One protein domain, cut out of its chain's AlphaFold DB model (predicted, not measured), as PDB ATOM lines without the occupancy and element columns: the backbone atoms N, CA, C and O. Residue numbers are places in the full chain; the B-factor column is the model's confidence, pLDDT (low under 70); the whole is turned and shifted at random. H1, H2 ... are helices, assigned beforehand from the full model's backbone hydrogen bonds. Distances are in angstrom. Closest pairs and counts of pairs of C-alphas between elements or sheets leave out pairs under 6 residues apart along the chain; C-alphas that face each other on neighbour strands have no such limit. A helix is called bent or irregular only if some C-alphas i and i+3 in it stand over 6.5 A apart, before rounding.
ATOM      1  N   PRO A  55     248.933 326.686 104.179       92.69
ATOM      2  CA  PRO A  55     250.319 327.124 104.357       92.69
ATOM      3  C   PRO A  55     250.485 328.195 105.445       92.69
ATOM      4  O   PRO A  55     251.350 328.075 106.311       92.69
ATOM      5  N   VAL A  56     249.608 329.206 105.467       93.75
ATOM      6  CA  VAL A  56     249.628 330.279 106.480       93.75
ATOM      7  C   VAL A  56     249.329 329.710 107.864       93.75
ATOM      8  O   VAL A  56     250.024 330.011 108.835       93.75
ATOM      9  N   LYS A  57     248.332 328.828 107.959       92.25
ATOM     10  CA  LYS A  57     247.947 328.164 109.203       92.25
ATOM     11  C   LYS A  57     249.072 327.292 109.764       92.25
ATOM     12  O   LYS A  57     249.236 327.259 110.984       92.25
ATOM     13  N   ILE A  58     249.832 326.601 108.913       93.88
ATOM     14  CA  ILE A  58     250.985 325.779 109.311       93.88
ATOM     15  C   ILE A  58     252.075 326.653 109.928       93.88
ATOM     16  O   ILE A  58     252.476 326.405 111.065       93.88
ATOM     17  N   VAL A  59     252.489 327.715 109.230       94.94
ATOM     18  CA  VAL A  59     253.531 328.634 109.713       94.94
ATOM     19  C   VAL A  59     253.101 329.303 111.019       94.94
ATOM     20  O   VAL A  59     253.828 329.255 112.012       94.94
ATOM     21  N   ALA A  60     251.880 329.843 111.068       93.94
ATOM     22  CA  ALA A  60     251.347 330.478 112.271       93.94
ATOM     23  C   ALA A  60     251.239 329.495 113.449       93.94
ATOM     24  O   ALA A  60     251.502 329.860 114.596       93.94
ATOM     25  N   SER A  61     250.878 328.236 113.182       93.00
ATOM     26  CA  SER A  61     250.802 327.199 114.212       93.00
ATOM     27  C   SER A  61     252.180 326.810 114.738       93.00
ATOM     28  O   SER A  61     252.332 326.706 115.949       93.00
ATOM     29  N   ALA A  62     253.187 326.661 113.873       94.56
ATOM     30  CA  ALA A  62     254.559 326.395 114.300       94.56
ATOM     31  C   ALA A  62     255.114 327.543 115.160       94.56
ATOM     32  O   ALA A  62     255.599 327.311 116.267       94.56
ATOM     33  N   MET A  63     254.949 328.797 114.719       95.56
ATOM     34  CA  MET A  63     255.360 329.974 115.499       95.56
ATOM     35  C   MET A  63     254.657 330.046 116.858       95.56
ATOM     36  O   MET A  63     255.272 330.388 117.871       95.56
ATOM     37  N   LYS A  64     253.368 329.690 116.904       94.19
ATOM     38  CA  LYS A  64     252.603 329.636 118.153       94.19
ATOM     39  C   LYS A  64     253.201 328.637 119.146       94.19
ATOM     40  O   LYS A  64     253.237 328.942 120.335       94.19
ATOM     41  N   GLU A  65     253.664 327.477 118.691       94.81
ATOM     42  CA  GLU A  65     254.278 326.468 119.564       94.81
ATOM     43  C   GLU A  65     255.645 326.897 120.102       94.81
ATOM     44  O   GLU A  65     255.919 326.709 121.289       94.81
ATOM     45  N   ILE A  66     256.455 327.574 119.283       95.81
ATOM     46  CA  ILE A  66     257.705 328.200 119.741       95.81
ATOM     47  C   ILE A  66     257.399 329.197 120.868       95.81
ATOM     48  O   ILE A  66     258.030 329.179 121.927       95.81
ATOM     49  N   TYR A  67     256.373 330.035 120.681       94.50
ATOM     50  CA  TYR A  67     255.965 331.007 121.693       94.50
ATOM     51  C   TYR A  67     255.353 330.354 122.941       94.50
ATOM     52  O   TYR A  67     255.524 330.864 124.048       94.50
ATOM     53  N   ARG A  68     254.663 329.215 122.798       95.00
ATOM     54  CA  ARG A  68     254.174 328.430 123.939       95.00
ATOM     55  C   ARG A  68     255.337 327.923 124.787       95.00
ATOM     56  O   ARG A  68     255.296 328.115 125.997       95.00
ATOM     57  N   CYS A  69     256.358 327.322 124.174       95.56
ATOM     58  CA  CYS A  69     257.540 326.843 124.896       95.56
ATOM     59  C   CYS A  69     258.204 327.982 125.685       95.56
ATOM     60  O   CYS A  69     258.418 327.856 126.891       95.56
ATOM     61  N   LYS A  70     258.374 329.146 125.041       95.25
ATOM     62  CA  LYS A  70     258.860 330.362 125.703       95.25
ATOM     63  C   LYS A  70     258.007 330.747 126.913       95.25
ATOM     64  O   LYS A  70     258.544 330.996 127.985       95.25
ATOM     65  N   LYS A  71     256.675 330.762 126.778       95.44
ATOM     66  CA  LYS A  71     255.766 331.079 127.894       95.44
ATOM     67  C   LYS A  71     255.908 330.111 129.066       95.44
ATOM     68  O   LYS A  71     255.859 330.565 130.207       95.44
ATOM     69  N   VAL A  72     256.056 328.811 128.806       96.44
ATOM     70  CA  VAL A  72     256.257 327.800 129.858       96.44
ATOM     71  C   VAL A  72     257.572 328.075 130.589       96.44
ATOM     72  O   VAL A  72     257.568 328.198 131.813       96.44
ATOM     73  N   TYR A  73     258.665 328.258 129.845       95.31
ATOM     74  CA  TYR A  73     259.985 328.579 130.390       95.31
ATOM     75  C   TYR A  73     259.975 329.872 131.222       95.31
ATOM     76  O   TYR A  73     260.352 329.865 132.394       95.31
ATOM     77  N   ASP A  74     259.436 330.964 130.671       94.81
ATOM     78  CA  ASP A  74     259.285 332.247 131.370       94.81
ATOM     79  C   ASP A  74     258.366 332.122 132.600       94.81
ATOM     80  O   ASP A  74     258.479 332.888 133.556       94.81
ATOM     81  N   GLY A  75     257.414 331.185 132.596       94.38
ATOM     82  CA  GLY A  75     256.561 330.857 133.741       94.38
ATOM     83  C   GLY A  75     257.336 330.198 134.869       94.38
ATOM     84  O   GLY A  75     257.309 330.694 135.994       94.38
ATOM     85  N   VAL A  76     258.077 329.143 134.540       94.94
ATOM     86  CA  VAL A  76     258.940 328.420 135.478       94.94
ATOM     87  C   VAL A  76     259.994 329.354 136.063       94.94
ATOM     88  O   VAL A  76     260.178 329.394 137.277       94.94
ATOM     89  N   ILE A  77     260.654 330.167 135.233       94.06
ATOM     90  CA  ILE A  77     261.663 331.115 135.711       94.06
ATOM     91  C   ILE A  77     261.062 332.148 136.647       94.06
ATOM     92  O   ILE A  77     261.676 332.444 137.671       94.06
ATOM     93  N   HIS A  78     259.904 332.697 136.291       94.31
ATOM     94  CA  HIS A  78     259.224 333.689 137.105       94.31
ATOM     95  C   HIS A  78     258.847 333.114 138.473       94.31
ATOM     96  O   HIS A  78     259.284 333.632 139.495       94.31
ATOM     97  N   ALA A  79     258.153 331.974 138.496       94.19
ATOM     98  CA  ALA A  79     257.792 331.293 139.736       94.19
ATOM     99  C   ALA A  79     259.023 330.894 140.565       94.19
ATOM    100  O   ALA A  79     259.005 331.017 141.784       94.19
ATOM    101  N   ALA A  80     260.121 330.493 139.919       92.75
ATOM    102  CA  ALA A  80     261.368 330.158 140.599       92.75
ATOM    103  C   ALA A  80     262.071 331.359 141.247       92.75
ATOM    104  O   ALA A  80     262.862 331.157 142.166       92.75
ATOM    105  N   LYS A  81     261.823 332.586 140.768       93.06
ATOM    106  CA  LYS A  81     262.325 333.812 141.404       93.06
ATOM    107  C   LYS A  81     261.507 334.167 142.646       93.06
ATOM    108  O   LYS A  81     262.098 334.554 143.644       93.06
ATOM    109  N   LEU A  82     260.181 334.014 142.588       92.94
ATOM    110  CA  LEU A  82     259.293 334.310 143.719       92.94
ATOM    111  C   LEU A  82     259.366 333.230 144.811       92.94
ATOM    112  O   LEU A  82     259.418 333.548 145.993       92.94
ATOM    113  N   TYR A  83     259.399 331.954 144.419       91.75
ATOM    114  CA  TYR A  83     259.334 330.811 145.331       91.75
ATOM    115  C   TYR A  83     260.430 329.781 145.028       91.75
ATOM    116  O   TYR A  83     260.134 328.701 144.517       91.75
ATOM    117  N   PRO A  84     261.706 330.055 145.346       88.94
ATOM    118  CA  PRO A  84     262.846 329.260 144.880       88.94
ATOM    119  C   PRO A  84     262.845 327.789 145.315       88.94
ATOM    120  O   PRO A  84     263.460 326.977 144.630       88.94
ATOM    121  N   ASN A  85     262.157 327.429 146.398       90.56
ATOM    122  CA  ASN A  85     262.115 326.054 146.911       90.56
ATOM    123  C   ASN A  85     260.794 325.328 146.602       90.56
ATOM    124  O   ASN A  85     260.659 324.142 146.885       90.56
ATOM    125  N   ALA A  86     259.809 326.016 146.016       91.75
ATOM    126  CA  ALA A  86     258.483 325.456 145.777       91.75
ATOM    127  C   ALA A  86     258.360 324.880 144.357       91.75
ATOM    128  O   ALA A  86     257.758 325.483 143.469       91.75
ATOM    129  N   TYR A  87     258.912 323.683 144.150       92.06
ATOM    130  CA  TYR A  87     258.922 322.987 142.854       92.06
ATOM    131  C   TYR A  87     257.527 322.836 142.232       92.06
ATOM    132  O   TYR A  87     257.341 323.096 141.045       92.06
ATOM    133  N   ILE A  88     256.524 322.488 143.045       93.69
ATOM    134  CA  ILE A  88     255.139 322.295 142.586       93.69
ATOM    135  C   ILE A  88     254.559 323.597 142.018       93.69
ATOM    136  O   ILE A  88     253.925 323.578 140.964       93.69
ATOM    137  N   ILE A  89     254.821 324.737 142.667       93.06
ATOM    138  CA  ILE A  89     254.342 326.047 142.202       93.06
ATOM    139  C   ILE A  89     254.987 326.392 140.856       93.06
ATOM    140  O   ILE A  89     254.306 326.875 139.953       93.06
ATOM    141  N   MET A  90     256.278 326.094 140.678       94.12
ATOM    142  CA  MET A  90     256.965 326.329 139.404       94.12
ATOM    143  C   MET A  90     256.359 325.516 138.259       94.12
ATOM    144  O   MET A  90     256.091 326.071 137.192       94.12
ATOM    145  N   ILE A  91     256.110 324.224 138.493       95.00
ATOM    146  CA  ILE A  91     255.491 323.316 137.518       95.00
ATOM    147  C   ILE A  91     254.086 323.815 137.157       95.00
ATOM    148  O   ILE A  91     253.742 323.943 135.979       95.00
ATOM    149  N   LEU A  92     253.285 324.166 138.166       94.81
ATOM    150  CA  LEU A  92     251.911 324.622 137.983       94.81
ATOM    151  C   LEU A  92     251.851 325.933 137.184       94.81
ATOM    152  O   LEU A  92     251.145 326.010 136.179       94.81
ATOM    153  N   ILE A  93     252.650 326.938 137.550       96.25
ATOM    154  CA  ILE A  93     252.707 328.219 136.828       96.25
ATOM    155  C   ILE A  93     253.247 328.043 135.402       96.25
ATOM    156  O   ILE A  93     252.718 328.647 134.468       96.25
ATOM    157  N   GLY A  94     254.260 327.195 135.202       94.94
ATOM    158  CA  GLY A  94     254.767 326.857 133.871       94.94
ATOM    159  C   GLY A  94     253.683 326.249 132.977       94.94
ATOM    160  O   GLY A  94     253.440 326.732 131.867       94.94
ATOM    161  N   THR A  95     252.970 325.245 133.492       95.06
ATOM    162  CA  THR A  95     251.873 324.561 132.788       95.06
ATOM    163  C   THR A  95     250.756 325.537 132.409       95.06
ATOM    164  O   THR A  95     250.301 325.575 131.261       95.06
ATOM    165  N   LEU A  96     250.352 326.384 133.358       94.50
ATOM    166  CA  LEU A  96     249.283 327.363 133.177       94.50
ATOM    167  C   LEU A  96     249.668 328.494 132.216       94.50
ATOM    168  O   LEU A  96     248.829 328.928 131.426       94.50
ATOM    169  N   LYS A  97     250.932 328.942 132.180       94.12
ATOM    170  CA  LYS A  97     251.386 329.872 131.129       94.12
ATOM    171  C   LYS A  97     251.361 329.227 129.737       94.12
ATOM    172  O   LYS A  97     251.074 329.928 128.761       94.12
ATOM    173  N   GLY A  98     251.615 327.919 129.638       92.06
ATOM    174  CA  GLY A  98     251.606 327.157 128.383       92.06
ATOM    175  C   GLY A  98     250.219 326.972 127.754       92.06
ATOM    176  O   GLY A  98     250.062 327.146 126.538       92.06
ATOM    177  N   ASN A  99     249.191 326.680 128.564       92.50
ATOM    178  CA  ASN A  99     247.811 326.499 128.086       92.50
ATOM    179  C   ASN A  99     246.743 327.301 128.856       92.50
ATOM    180  O   ASN A  99     245.610 326.855 129.021       92.50
ATOM    181  N   GLY A 100     247.053 328.523 129.288       90.06
ATOM    182  CA  GLY A 100     246.113 329.327 130.084       90.06
ATOM    183  C   GLY A 100     244.786 329.628 129.389       90.06
ATOM    184  O   GLY A 100     243.758 329.693 130.050       90.06
ATOM    185  N   ALA A 101     244.779 329.729 128.055       89.00
ATOM    186  CA  ALA A 101     243.550 329.915 127.282       89.00
ATOM    187  C   ALA A 101     242.578 328.731 127.417       89.00
ATOM    188  O   ALA A 101     241.368 328.941 127.390       89.00
ATOM    189  N   GLY A 102     243.090 327.505 127.581       87.06
ATOM    190  CA  GLY A 102     242.267 326.327 127.854       87.06
ATOM    191  C   GLY A 102     241.608 326.411 129.233       87.06
ATOM    192  O   GLY A 102     240.400 326.220 129.350       87.06
ATOM    193  N   PHE A 103     242.375 326.795 130.257       88.00
ATOM    194  CA  PHE A 103     241.872 326.949 131.626       88.00
ATOM    195  C   PHE A 103     240.870 328.104 131.774       88.00
ATOM    196  O   PHE A 103     239.867 327.962 132.467       88.00
ATOM    197  N   THR A 104     241.069 329.225 131.074       89.62
ATOM    198  CA  THR A 104     240.121 330.356 131.090       89.62
ATOM    199  C   THR A 104     238.931 330.174 130.146       89.62
ATOM    200  O   THR A 104     238.058 331.038 130.098       89.62
ATOM    201  N   LYS A 105     238.869 329.085 129.368       87.56
ATOM    202  CA  LYS A 105     237.834 328.878 128.342       87.56
ATOM    203  C   LYS A 105     236.426 328.796 128.928       87.56
ATOM    204  O   LYS A 105     235.476 329.262 128.304       87.56
ATOM    205  N   LEU A 106     236.281 328.220 130.123       87.00
ATOM    206  CA  LEU A 106     234.995 328.176 130.823       87.00
ATOM    207  C   LEU A 106     234.523 329.587 131.195       87.00
ATOM    208  O   LEU A 106     233.382 329.941 130.914       87.00
ATOM    209  N   LEU A 107     235.422 330.407 131.747       87.25
ATOM    210  CA  LEU A 107     235.137 331.801 132.086       87.25
ATOM    211  C   LEU A 107     234.787 332.619 130.834       87.25
ATOM    212  O   LEU A 107     233.831 333.385 130.845       87.25
ATOM    213  N   GLU A 108     235.517 332.421 129.735       87.44
ATOM    214  CA  GLU A 108     235.217 333.062 128.450       87.44
ATOM    215  C   GLU A 108     233.804 332.717 127.957       87.44
ATOM    216  O   GLU A 108     233.065 333.599 127.524       87.44
ATOM    217  N   ARG A 109     233.421 331.437 128.017       88.50
ATOM    218  CA  ARG A 109     232.085 330.983 127.615       88.50
ATOM    219  C   ARG A 109     231.004 331.584 128.506       88.50
ATOM    220  O   ARG A 109     230.018 332.084 127.972       88.50
ATOM    221  N   LEU A 110     231.237 331.625 129.819       89.56
ATOM    222  CA  LEU A 110     230.320 332.231 130.782       89.56
ATOM    223  C   LEU A 110     230.088 333.720 130.479       89.56
ATOM    224  O   LEU A 110     228.944 334.158 130.444       89.56
ATOM    225  N   ILE A 111     231.148 334.477 130.169       89.38
ATOM    226  CA  ILE A 111     231.048 335.893 129.761       89.38
ATOM    227  C   ILE A 111     230.222 336.054 128.474       89.38
ATOM    228  O   ILE A 111     229.517 337.044 128.307       89.38
ATOM    229  N   ARG A 112     230.283 335.077 127.561       89.06
ATOM    230  CA  ARG A 112     229.475 335.046 126.328       89.06
ATOM    231  C   ARG A 112     228.045 334.520 126.546       89.06
ATOM    232  O   ARG A 112     227.317 334.388 125.569       89.06
ATOM    233  N   GLY A 113     227.653 334.194 127.780       90.50
ATOM    234  CA  GLY A 113     226.328 333.654 128.106       90.50
ATOM    235  C   GLY A 113     226.140 332.167 127.780       90.50
ATOM    236  O   GLY A 113     225.011 331.696 127.724       90.50
ATOM    237  N   ALA A 114     227.223 331.416 127.562       87.81
ATOM    238  CA  ALA A 114     227.179 329.980 127.290       87.81
ATOM    239  C   ALA A 114     227.814 329.178 128.436       87.81
ATOM    240  O   ALA A 114     228.906 329.498 128.905       87.81
ATOM    241  N   TRP A 115     227.176 328.080 128.851       84.19
ATOM    242  CA  TRP A 115     227.707 327.177 129.875       84.19
ATOM    243  C   TRP A 115     227.906 325.770 129.312       84.19
ATOM    244  O   TRP A 115     226.967 325.132 128.850       84.19
ATOM    245  N   THR A 116     229.146 325.277 129.351       79.44
ATOM    246  CA  THR A 116     229.491 323.909 128.929       79.44
ATOM    247  C   THR A 116     230.478 323.304 129.937       79.44
ATOM    248  O   THR A 116     231.695 323.433 129.750       79.44
ATOM    249  N   PRO A 117     229.988 322.678 131.019       74.25
ATOM    250  CA  PRO A 117     230.825 322.216 132.130       74.25
ATOM    251  C   PRO A 117     231.640 320.966 131.774       74.25
ATOM    252  O   PRO A 117     232.671 320.700 132.377       74.25
ATOM    253  N   THR A 118     231.219 320.225 130.749       72.69
ATOM    254  CA  THR A 118     231.841 318.969 130.309       72.69
ATOM    255  C   THR A 118     233.198 319.149 129.629       72.69
ATOM    256  O   THR A 118     233.953 318.196 129.500       72.69
ATOM    257  N   ALA A 119     233.540 320.366 129.199       65.94
ATOM    258  CA  ALA A 119     234.756 320.656 128.440       65.94
ATOM    259  C   ALA A 119     235.753 321.492 129.259       65.94
ATOM    260  O   ALA A 119     236.244 322.523 128.782       65.94
ATOM    261  N   MET A 120     235.995 321.080 130.506       74.19
ATOM    262  CA  MET A 120     236.989 321.674 131.401       74.19
ATOM    263  C   MET A 120     238.346 320.980 131.259       74.19
ATOM    264  O   MET A 120     238.438 319.765 131.408       74.19
ATOM    265  N   GLU A 121     239.415 321.761 131.081       81.88
ATOM    266  CA  GLU A 121     240.798 321.246 130.992       81.88
ATOM    267  C   GLU A 121     241.260 320.498 132.253       81.88
ATOM    268  O   GLU A 121     242.154 319.666 132.170       81.88
ATOM    269  N   PHE A 122     240.647 320.757 133.414       78.50
ATOM    270  CA  PHE A 122     240.914 319.984 134.632       78.50
ATOM    271  C   PHE A 122     240.354 318.558 134.574       78.50
ATOM    272  O   PHE A 122     240.934 317.657 135.166       78.50
ATOM    273  N   MET A 123     239.226 318.359 133.887       77.69
ATOM    274  CA  MET A 123     238.545 317.065 133.808       77.69
ATOM    275  C   MET A 123     239.084 316.221 132.651       77.69
ATOM    276  O   MET A 123     239.287 315.022 132.799       77.69
ATOM    277  N   GLN A 124     239.328 316.855 131.503       80.56
ATOM    278  CA  GLN A 124     239.909 316.226 130.321       80.56
ATOM    279  C   GLN A 124     241.052 317.106 129.799       80.56
ATOM    280  O   GLN A 124     240.813 318.005 128.986       80.56
ATOM    281  N   PRO A 125     242.290 316.893 130.284       83.50
ATOM    282  CA  PRO A 125     243.430 317.685 129.852       83.50
ATOM    283  C   PRO A 125     243.750 317.398 128.385       83.50
ATOM    284  O   PRO A 125     243.943 316.249 127.986       83.50
ATOM    285  N   SER A 126     243.847 318.453 127.580       86.56
ATOM    286  CA  SER A 126     244.264 318.334 126.181       86.56
ATOM    287  C   SER A 126     245.750 317.979 126.053       86.56
ATOM    288  O   SER A 126     246.537 318.243 126.972       86.56
ATOM    289  N   PHE A 127     246.174 317.472 124.882       86.38
ATOM    290  CA  PHE A 127     247.594 317.306 124.535       86.38
ATOM    291  C   PHE A 127     248.446 318.508 124.959       86.38
ATOM    292  O   PHE A 127     249.525 318.344 125.520       86.38
ATOM    293  N   TYR A 128     247.955 319.726 124.730       88.50
ATOM    294  CA  TYR A 128     248.700 320.948 125.013       88.50
ATOM    295  C   TYR A 128     248.936 321.177 126.506       88.50
ATOM    296  O   TYR A 128     250.000 321.675 126.879       88.50
ATOM    297  N   THR A 129     247.975 320.813 127.356       91.12
ATOM    298  CA  THR A 129     248.128 320.861 128.815       91.12
ATOM    299  C   THR A 129     249.144 319.816 129.270       91.12
ATOM    300  O   THR A 129     250.082 320.160 129.984       91.12
ATOM    301  N   LYS A 130     249.027 318.576 128.779       91.12
ATOM    302  CA  LYS A 130     249.947 317.468 129.096       91.12
ATOM    303  C   LYS A 130     251.383 317.773 128.663       91.12
ATOM    304  O   LYS A 130     252.314 317.663 129.453       91.12
ATOM    305  N   ALA A 131     251.558 318.245 127.432       91.75
ATOM    306  CA  ALA A 131     252.856 318.623 126.887       91.75
ATOM    307  C   ALA A 131     253.476 319.807 127.651       91.75
ATOM    308  O   ALA A 131     254.672 319.799 127.929       91.75
ATOM    309  N   SER A 132     252.668 320.803 128.044       93.75
ATOM    310  CA  SER A 132     253.141 321.928 128.866       93.75
ATOM    311  C   SER A 132     253.515 321.491 130.285       93.75
ATOM    312  O   SER A 132     254.478 322.021 130.834       93.75
ATOM    313  N   LEU A 133     252.802 320.511 130.850       94.06
ATOM    314  CA  LEU A 133     253.124 319.914 132.145       94.06
ATOM    315  C   LEU A 133     254.485 319.223 132.099       94.06
ATOM    316  O   LEU A 133     255.375 319.589 132.863       94.06
ATOM    317  N   VAL A 134     254.688 318.308 131.147       93.62
ATOM    318  CA  VAL A 134     255.974 317.617 130.960       93.62
ATOM    319  C   VAL A 134     257.106 318.618 130.715       93.62
ATOM    320  O   VAL A 134     258.138 318.545 131.377       93.62
ATOM    321  N   ALA A 135     256.901 319.609 129.841       94.25
ATOM    322  CA  ALA A 135     257.899 320.648 129.589       94.25
ATOM    323  C   ALA A 135     258.240 321.453 130.852       94.25
ATOM    324  O   ALA A 135     259.409 321.734 131.102       94.25
ATOM    325  N   SER A 136     257.246 321.806 131.672       94.25
ATOM    326  CA  SER A 136     257.493 322.528 132.925       94.25
ATOM    327  C   SER A 136     258.260 321.692 133.952       94.25
ATOM    328  O   SER A 136     259.145 322.235 134.606       94.25
ATOM    329  N   ILE A 137     257.998 320.383 134.044       94.19
ATOM    330  CA  ILE A 137     258.779 319.458 134.879       94.19
ATOM    331  C   ILE A 137     260.235 319.436 134.407       94.19
ATOM    332  O   ILE A 137     261.135 319.622 135.221       94.19
ATOM    333  N   ILE A 138     260.467 319.283 133.098       93.00
ATOM    334  CA  ILE A 138     261.820 319.266 132.528       93.00
ATOM    335  C   ILE A 138     262.545 320.585 132.814       93.00
ATOM    336  O   ILE A 138     263.674 320.550 133.283       93.00
ATOM    337  N   PHE A 139     261.905 321.742 132.612       92.69
ATOM    338  CA  PHE A 139     262.527 323.042 132.898       92.69
ATOM    339  C   PHE A 139     262.808 323.278 134.383       92.69
ATOM    340  O   PHE A 139     263.753 323.987 134.725       92.69
ATOM    341  N   VAL A 140     261.988 322.727 135.280       91.69
ATOM    342  CA  VAL A 140     262.241 322.806 136.722       91.69
ATOM    343  C   VAL A 140     263.425 321.926 137.110       91.69
ATOM    344  O   VAL A 140     264.269 322.390 137.872       91.69
ATOM    345  N   LEU A 141     263.507 320.708 136.566       88.81
ATOM    346  CA  LEU A 141     264.648 319.812 136.768       88.81
ATOM    347  C   LEU A 141     265.927 320.447 136.222       88.81
ATOM    348  O   LEU A 141     266.835 320.702 136.993       88.81
ATOM    349  N   ASP A 142     265.935 320.843 134.952       86.81
ATOM    350  CA  ASP A 142     267.059 321.521 134.292       86.81
ATOM    351  C   ASP A 142     267.567 322.743 135.081       86.81
ATOM    352  O   ASP A 142     268.761 323.005 135.147       86.81
ATOM    353  N   LYS A 143     266.671 323.486 135.745       81.88
ATOM    354  CA  LYS A 143     267.044 324.672 136.529       81.88
ATOM    355  C   LYS A 143     267.543 324.375 137.947       81.88
ATOM    356  O   LYS A 143     268.225 325.217 138.531       81.88
ATOM    357  N   LYS A 144     267.096 323.283 138.570       81.06
ATOM    358  CA  LYS A 144     267.294 323.034 140.010       81.06
ATOM    359  C   LYS A 144     268.156 321.825 140.314       81.06
ATOM    360  O   LYS A 144     268.642 321.718 141.437       81.06
ATOM    361  N   THR A 145     268.316 320.926 139.358       73.69
ATOM    362  CA  THR A 145     269.100 319.715 139.506       73.69
ATOM    363  C   THR A 145     270.079 319.599 138.345       73.69
ATOM    364  O   THR A 145     269.700 319.694 137.185       73.69
ATOM    365  N   ASP A 146     271.338 319.284 138.647       66.38
ATOM    366  CA  ASP A 146     272.351 318.957 137.628       66.38
ATOM    367  C   ASP A 146     272.150 317.547 137.029       66.38
ATOM    368  O   ASP A 146     273.040 316.985 136.393       66.38
ATOM    369  N   LEU A 147     270.967 316.947 137.235       65.75
ATOM    370  CA  LEU A 147     270.601 315.632 136.697       65.75
ATOM    371  C   LEU A 147     270.608 315.626 135.164       65.75
ATOM    372  O   LEU A 147     270.803 314.578 134.551       65.75
ATOM    373  N   ILE A 148     270.397 316.789 134.546       70.88
ATOM    374  CA  ILE A 148     270.506 316.982 133.105       70.88
ATOM    375  C   ILE A 148     271.827 317.710 132.845       70.88
ATOM    376  O   ILE A 148     271.881 318.931 132.853       70.88
ATOM    377  N   SER A 149     272.907 316.974 132.566       65.69
ATOM    378  CA  SER A 149     274.203 317.574 132.188       65.69
ATOM    379  C   SER A 149     274.223 318.179 130.770       65.69
ATOM    380  O   SER A 149     275.289 318.467 130.230       65.69
ATOM    381  N   ALA A 150     273.061 318.337 130.129       75.81
ATOM    382  CA  ALA A 150     272.950 318.936 128.804       75.81
ATOM    383  C   ALA A 150     272.849 320.470 128.905       75.81
ATOM    384  O   ALA A 150     272.251 320.982 129.847       75.81
ATOM    385  N   PRO A 151     273.362 321.233 127.921       84.31
ATOM    386  CA  PRO A 151     273.203 322.684 127.913       84.31
ATOM    387  C   PRO A 151     271.723 323.093 127.905       84.31
ATOM    388  O   PRO A 151     270.963 322.613 127.061       84.31
ATOM    389  N   HIS A 152     271.331 324.055 128.749       83.00
ATOM    390  CA  HIS A 152     269.949 324.563 128.834       83.00
ATOM    391  C   HIS A 152     269.357 324.953 127.466       83.00
ATOM    392  O   HIS A 152     268.180 324.728 127.185       83.00
ATOM    393  N   ALA A 153     270.186 325.513 126.578       87.50
ATOM    394  CA  ALA A 153     269.779 325.875 125.222       87.50
ATOM    395  C   ALA A 153     269.378 324.650 124.378       87.50
ATOM    396  O   ALA A 153     268.424 324.727 123.604       87.50
ATOM    397  N   LEU A 154     270.068 323.519 124.548       88.44
ATOM    398  CA  LEU A 154     269.782 322.271 123.841       88.44
ATOM    399  C   LEU A 154     268.496 321.631 124.368       88.44
ATOM    400  O   LEU A 154     267.657 321.214 123.571       88.44
ATOM    401  N   VAL A 155     268.295 321.627 125.690       89.75
ATOM    402  CA  VAL A 155     267.052 321.147 126.321       89.75
ATOM    403  C   VAL A 155     265.854 321.968 125.837       89.75
ATOM    404  O   VAL A 155     264.863 321.409 125.362       89.75
ATOM    405  N   TYR A 156     265.969 323.299 125.870       91.56
ATOM    406  CA  TYR A 156     264.942 324.203 125.352       91.56
ATOM    407  C   TYR A 156     264.649 323.938 123.870       91.56
ATOM    408  O   TYR A 156     263.488 323.797 123.480       91.56
ATOM    409  N   PHE A 157     265.689 323.820 123.040       92.88
ATOM    410  CA  PHE A 157     265.545 323.546 121.611       92.88
ATOM    411  C   PHE A 157     264.856 322.201 121.338       92.88
ATOM    412  O   PHE A 157     263.950 322.137 120.503       92.88
ATOM    413  N   GLY A 158     265.202 321.152 122.087       92.75
ATOM    414  CA  GLY A 158     264.554 319.844 121.996       92.75
ATOM    415  C   GLY A 158     263.055 319.904 122.303       92.75
ATOM    416  O   GLY A 158     262.246 319.354 121.554       92.75
ATOM    417  N   ILE A 159     262.658 320.639 123.349       93.19
ATOM    418  CA  ILE A 159     261.240 320.824 123.705       93.19
ATOM    419  C   ILE A 159     260.497 321.617 122.620       93.19
ATOM    420  O   ILE A 159     259.357 321.288 122.285       93.19
ATOM    421  N   VAL A 160     261.129 322.640 122.034       95.00
ATOM    422  CA  VAL A 160     260.540 323.400 120.920       95.00
ATOM    423  C   VAL A 160     260.285 322.496 119.716       95.00
ATOM    424  O   VAL A 160     259.178 322.518 119.175       95.00
ATOM    425  N   ILE A 161     261.269 321.680 119.317       94.31
ATOM    426  CA  ILE A 161     261.105 320.717 118.220       94.31
ATOM    427  C   ILE A 161     259.948 319.769 118.527       94.31
ATOM    428  O   ILE A 161     259.095 319.564 117.668       94.31
ATOM    429  N   PHE A 162     259.876 319.247 119.752       92.38
ATOM    430  CA  PHE A 162     258.796 318.365 120.182       92.38
ATOM    431  C   PHE A 162     257.416 319.037 120.041       92.38
ATOM    432  O   PHE A 162     256.516 318.467 119.423       92.38
ATOM    433  N   PHE A 163     257.232 320.273 120.526       93.38
ATOM    434  CA  PHE A 163     255.952 320.983 120.384       93.38
ATOM    435  C   PHE A 163     255.579 321.248 118.924       93.38
ATOM    436  O   PHE A 163     254.436 321.002 118.529       93.38
ATOM    437  N   VAL A 164     256.529 321.727 118.117       94.38
ATOM    438  CA  VAL A 164     256.290 321.999 116.694       94.38
ATOM    439  C   VAL A 164     255.951 320.704 115.958       94.38
ATOM    440  O   VAL A 164     254.956 320.669 115.238       94.38
ATOM    441  N   TYR A 165     256.704 319.627 116.192       91.44
ATOM    442  CA  TYR A 165     256.479 318.320 115.578       91.44
ATOM    443  C   TYR A 165     255.056 317.820 115.823       91.44
ATOM    444  O   TYR A 165     254.312 317.586 114.872       91.44
ATOM    445  N   PHE A 166     254.620 317.731 117.083       89.44
ATOM    446  CA  PHE A 166     253.278 317.229 117.383       89.44
ATOM    447  C   PHE A 166     252.170 318.157 116.895       89.44
ATOM    448  O   PHE A 166     251.112 317.687 116.475       89.44
ATOM    449  N   LYS A 167     252.406 319.472 116.884       90.38
ATOM    450  CA  LYS A 167     251.432 320.411 116.333       90.38
ATOM    451  C   LYS A 167     251.257 320.247 114.829       90.38
ATOM    452  O   LYS A 167     250.122 320.283 114.352       90.38
ATOM    453  N   LEU A 168     252.351 320.077 114.095       90.06
ATOM    454  CA  LEU A 168     252.314 319.849 112.654       90.06
ATOM    455  C   LEU A 168     251.703 318.486 112.332       90.06
ATOM    456  O   LEU A 168     250.801 318.423 111.501       90.06
ATOM    457  N   SER A 169     252.087 317.436 113.056       87.31
ATOM    458  CA  SER A 169     251.489 316.101 112.939       87.31
ATOM    459  C   SER A 169     249.982 316.120 113.207       87.31
ATOM    460  O   SER A 169     249.221 315.517 112.460       87.31
ATOM    461  N   SER A 170     249.510 316.881 114.197       87.50
ATOM    462  CA  SER A 170     248.073 317.033 114.459       87.50
ATOM    463  C   SER A 170     247.326 317.730 113.312       87.50
ATOM    464  O   SER A 170     246.201 317.360 112.988       87.50
ATOM    465  N   ILE A 171     247.946 318.723 112.665       86.50
ATOM    466  CA  ILE A 171     247.332 319.460 111.547       86.50
ATOM    467  C   ILE A 171     247.350 318.647 110.246       86.50
ATOM    468  O   ILE A 171     246.379 318.712 109.497       86.50
ATOM    469  N   LEU A 172     248.442 317.932 109.968       86.25
ATOM    470  CA  LEU A 172     248.665 317.222 108.705       86.25
ATOM    471  C   LEU A 172     248.113 315.793 108.715       86.25
ATOM    472  O   LEU A 172     247.562 315.352 107.713       86.25
ATOM    473  N   LEU A 173     248.256 315.078 109.834       81.38
ATOM    474  CA  LEU A 173     247.884 313.663 109.970       81.38
ATOM    475  C   LEU A 173     246.586 313.463 110.763       81.38
ATOM    476  O   LEU A 173     246.107 312.341 110.876       81.38
ATOM    477  N   GLY A 174     246.025 314.525 111.356       76.06
ATOM    478  CA  GLY A 174     244.797 314.444 112.155       76.06
ATOM    479  C   GLY A 174     244.952 313.695 113.484       76.06
ATOM    480  O   GLY A 174     243.958 313.374 114.131       76.06
ATOM    481  N   ILE A 175     246.185 313.411 113.917       72.00
ATOM    482  CA  ILE A 175     246.449 312.721 115.183       72.00
ATOM    483  C   ILE A 175     246.165 313.699 116.330       72.00
ATOM    484  O   ILE A 175     246.847 314.715 116.481       72.00
ATOM    485  N   HIS A 176     245.125 313.415 117.113       61.34
ATOM    486  CA  HIS A 176     244.627 314.334 118.138       61.34
ATOM    487  C   HIS A 176     245.436 314.298 119.444       61.34
ATOM    488  O   HIS A 176     245.766 315.367 119.951       61.34
ATOM    489  N   ASP A 177     245.808 313.112 119.944       68.06
ATOM    490  CA  ASP A 177     246.536 312.961 121.212       68.06
ATOM    491  C   ASP A 177     247.536 311.781 121.165       68.06
ATOM    492  O   ASP A 177     247.131 310.618 121.205       68.06
ATOM    493  N   PRO A 178     248.857 312.038 121.115       69.19
ATOM    494  CA  PRO A 178     249.890 310.995 121.113       69.19
ATOM    495  C   PRO A 178     250.124 310.352 122.492       69.19
ATOM    496  O   PRO A 178     250.772 309.313 122.574       69.19
ATOM    497  N   PHE A 179     249.623 310.960 123.577       73.62
ATOM    498  CA  PHE A 179     249.781 310.444 124.945       73.62
ATOM    499  C   PHE A 179     248.750 309.375 125.320       73.62
ATOM    500  O   PHE A 179     248.990 308.602 126.241       73.62
ATOM    501  N   THR A 180     247.637 309.276 124.592       75.88
ATOM    502  CA  THR A 180     246.560 308.308 124.842       75.88
ATOM    503  C   THR A 180     247.028 306.849 124.960       75.88
ATOM    504  O   THR A 180     246.627 306.188 125.915       75.88
ATOM    505  N   PRO A 181     247.891 306.304 124.075       71.38
ATOM    506  CA  PRO A 181     248.382 304.933 124.243       71.38
ATOM    507  C   PRO A 181     249.216 304.749 125.519       71.38
ATOM    508  O   PRO A 181     249.095 303.722 126.181       71.38
ATOM    509  N   PHE A 182     250.019 305.747 125.900       75.06
ATOM    510  CA  PHE A 182     250.816 305.701 127.129       75.06
ATOM    511  C   PHE A 182     249.938 305.774 128.381       75.06
ATOM    512  O   PHE A 182     250.169 305.034 129.332       75.06
ATOM    513  N   GLU A 183     248.910 306.619 128.373       77.06
ATOM    514  CA  GLU A 183     247.944 306.721 129.471       77.06
ATOM    515  C   GLU A 183     247.137 305.440 129.637       77.06
ATOM    516  O   GLU A 183     246.974 304.964 130.758       77.06
ATOM    517  N   ASN A 184     246.698 304.837 128.531       77.06
ATOM    518  CA  ASN A 184     245.991 303.562 128.562       77.06
ATOM    519  C   ASN A 184     246.877 302.447 129.125       77.06
ATOM    520  O   ASN A 184     246.410 301.647 129.931       77.06
ATOM    521  N   LEU A 185     248.162 302.418 128.758       73.94
ATOM    522  CA  LEU A 185     249.119 301.459 129.303       73.94
ATOM    523  C   LEU A 185     249.369 301.692 130.800       73.94
ATOM    524  O   LEU A 185     249.349 300.742 131.579       73.94
ATOM    525  N   PHE A 186     249.552 302.945 131.221       76.12
ATOM    526  CA  PHE A 186     249.739 303.297 132.630       76.12
ATOM    527  C   PHE A 186     248.501 302.958 133.469       76.12
ATOM    528  O   PHE A 186     248.613 302.365 134.541       76.12
ATOM    529  N   SER A 187     247.310 303.266 132.954       71.69
ATOM    530  CA  SER A 187     246.036 302.924 133.587       71.69
ATOM    531  C   SER A 187     245.828 301.414 133.671       71.69
ATOM    532  O   SER A 187     245.331 300.923 134.685       71.69
ATOM    533  N   ALA A 188     246.219 300.670 132.633       69.25
ATOM    534  CA  ALA A 188     246.190 299.214 132.651       69.25
ATOM    535  C   ALA A 188     247.102 298.659 133.750       69.25
ATOM    536  O   ALA A 188     246.666 297.803 134.520       69.25
ATOM    537  N   LEU A 189     248.323 299.186 133.858       73.75
ATOM    538  CA  LEU A 189     249.360 298.647 134.732       73.75
ATOM    539  C   LEU A 189     249.187 299.027 136.212       73.75
ATOM    540  O   LEU A 189     249.396 298.182 137.075       73.75
ATOM    541  N   PHE A 190     248.798 300.270 136.516       71.06
ATOM    542  CA  PHE A 190     248.807 300.803 137.888       71.06
ATOM    543  C   PHE A 190     247.421 301.070 138.483       71.06
ATOM    544  O   PHE A 190     247.255 300.964 139.694       71.06
ATOM    545  N   PHE A 191     246.418 301.396 137.662       71.38
ATOM    546  CA  PHE A 191     245.080 301.780 138.141       71.38
ATOM    547  C   PHE A 191     244.016 300.700 137.923       71.38
ATOM    548  O   PHE A 191     242.822 300.983 137.915       71.38
ATOM    549  N   GLY A 192     244.444 299.446 137.759       63.22
ATOM    550  CA  GLY A 192     243.530 298.312 137.686       63.22
ATOM    551  C   GLY A 192     242.834 298.142 136.336       63.22
ATOM    552  O   GLY A 192     241.883 297.371 136.258       63.22
ATOM    553  N   GLY A 193     243.302 298.776 135.254       65.00
ATOM    554  CA  GLY A 193     242.742 298.529 133.920       65.00
ATOM    555  C   GLY A 193     242.914 297.074 133.463       65.00
ATOM    556  O   GLY A 193     242.044 296.555 132.775       65.00
ATOM    557  N   ILE A 194     243.954 296.366 133.929       64.19
ATOM    558  CA  ILE A 194     244.056 294.905 133.760       64.19
ATOM    559  C   ILE A 194     242.902 294.191 134.476       64.19
ATOM    560  O   ILE A 194     242.304 293.298 133.888       64.19
ATOM    561  N   TRP A 195     242.544 294.597 135.701       61.84
ATOM    562  CA  TRP A 195     241.442 294.005 136.473       61.84
ATOM    563  C   TRP A 195     240.071 294.301 135.854       61.84
ATOM    564  O   TRP A 195     239.216 293.422 135.810       61.84
ATOM    565  N   ASP A 196     239.880 295.502 135.307       67.25
ATOM    566  CA  ASP A 196     238.641 295.925 134.646       67.25
ATOM    567  C   ASP A 196     238.462 295.258 133.265       67.25
ATOM    568  O   ASP A 196     237.370 294.812 132.902       67.25
ATOM    569  N   SER A 197     239.555 295.083 132.511       66.19
ATOM    570  CA  SER A 197     239.578 294.257 131.297       66.19
ATOM    571  C   SER A 197     239.348 292.776 131.605       66.19
ATOM    572  O   SER A 197     238.602 292.124 130.875       66.19
ATOM    573  N   LEU A 198     239.912 292.250 132.699       63.88
ATOM    574  CA  LEU A 198     239.671 290.876 133.148       63.88
ATOM    575  C   LEU A 198     238.212 290.680 133.585       63.88
ATOM    576  O   LEU A 198     237.605 289.677 133.231       63.88
TER     577      LEU A 198
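What this domain is: This is residues 55 to 198 of the 218 residues of the protein "Putative trimeric intracellular cation channel type b" of Xenopsylla cheopis (oriental rat flea) (UniProt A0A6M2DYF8). Four helices, H1, H2, H4 and H5, make an up-and-down bundle, each running against the one before it; H1, the longest, slants across H4 and H5, and H2 has a kink. Short H3 lies off one end of H2, and the long link after it, residues 112 to 126, leads back from there to H4, while H6 and H7 lie off the bundle and touch none of its helices. The printed part has 144 residues with seven named helices, H1 to H7 in chain order, and no named strand; the class is all helix. It is only just compact, close to loose, with a radius of gyration of the C-alphas of 17.0 A and spans of 43 by 42 by 34 A.

How they stand to each other: H1, residues 55 to 82, touches H2, residues 87 to 103, with residues 68 to 80 alone; the closest C-alphas, of Val 72 and Gly 94, are 4.4 A apart. This hairpin runs opposite ways at a shallow tilt of 32 degrees, only just short of steep. H1 touches H5, residues 152 to 173, with residues 58 to 69 alone, closest at the C-alphas of Ala 62 and Val 164, 5.3 A, opposite ways at 38 degrees, only just a steep tilt. H1 touches H4, residues 127 to 144, with residues 69 to 76 alone, closest at the C-alphas of Val 72 and Ser 136, 6.2 A, the same way at a steep tilt of 42 degrees. H4 touches H2, closest at the C-alphas of Leu 133 and Thr 95, 4.9 A, opposite ways at a shallow tilt of 27 degrees. H4 and H5 touch as a hairpin at a shallow tilt of 7 degrees, the C-alphas of Ala 135 and Ile 159 being closest at 6.8 A. H2 and H5 are apart. H2 and H3, residues 105 to 111, meet only through their link. H6, residues 180 to 190, and H7, residues 193 to 198, are close but not clearly touching, about perpendicular at 74 degrees; their closest C-alphas, of Ala 188 and Ile 194, are 4.9 A apart. Every O i to N i+4 pair is within hydrogen-bond range in H1, H3, H4, H5, H6 and H7, against 11 of 13 in H2.

Where its parts are: H1 begins at C-alpha 55, (250.319, 327.124, 104.357), and measures 41.0 A. H5 measures 31.0 A, H4 25.7 A and H2 20.8 A. H2 is irregular, with C-alphas 98 and 101 8.6 A apart, and has a kink of 61 degrees near residue 97. H7 ends at C-alpha 198, (239.671, 290.876, 133.148).

The domain as a whole: The C-alphas of Gly 113 and Ser 149, the two farthest apart, are 50.7 A from each other. The printed part has no cut. The link from H3 to H4, residues 112 to 126, is long. The mean pLDDT of the printed part is 85.8; it is under 70 at 15 residues, among them 176 to 178 and 192 to 198.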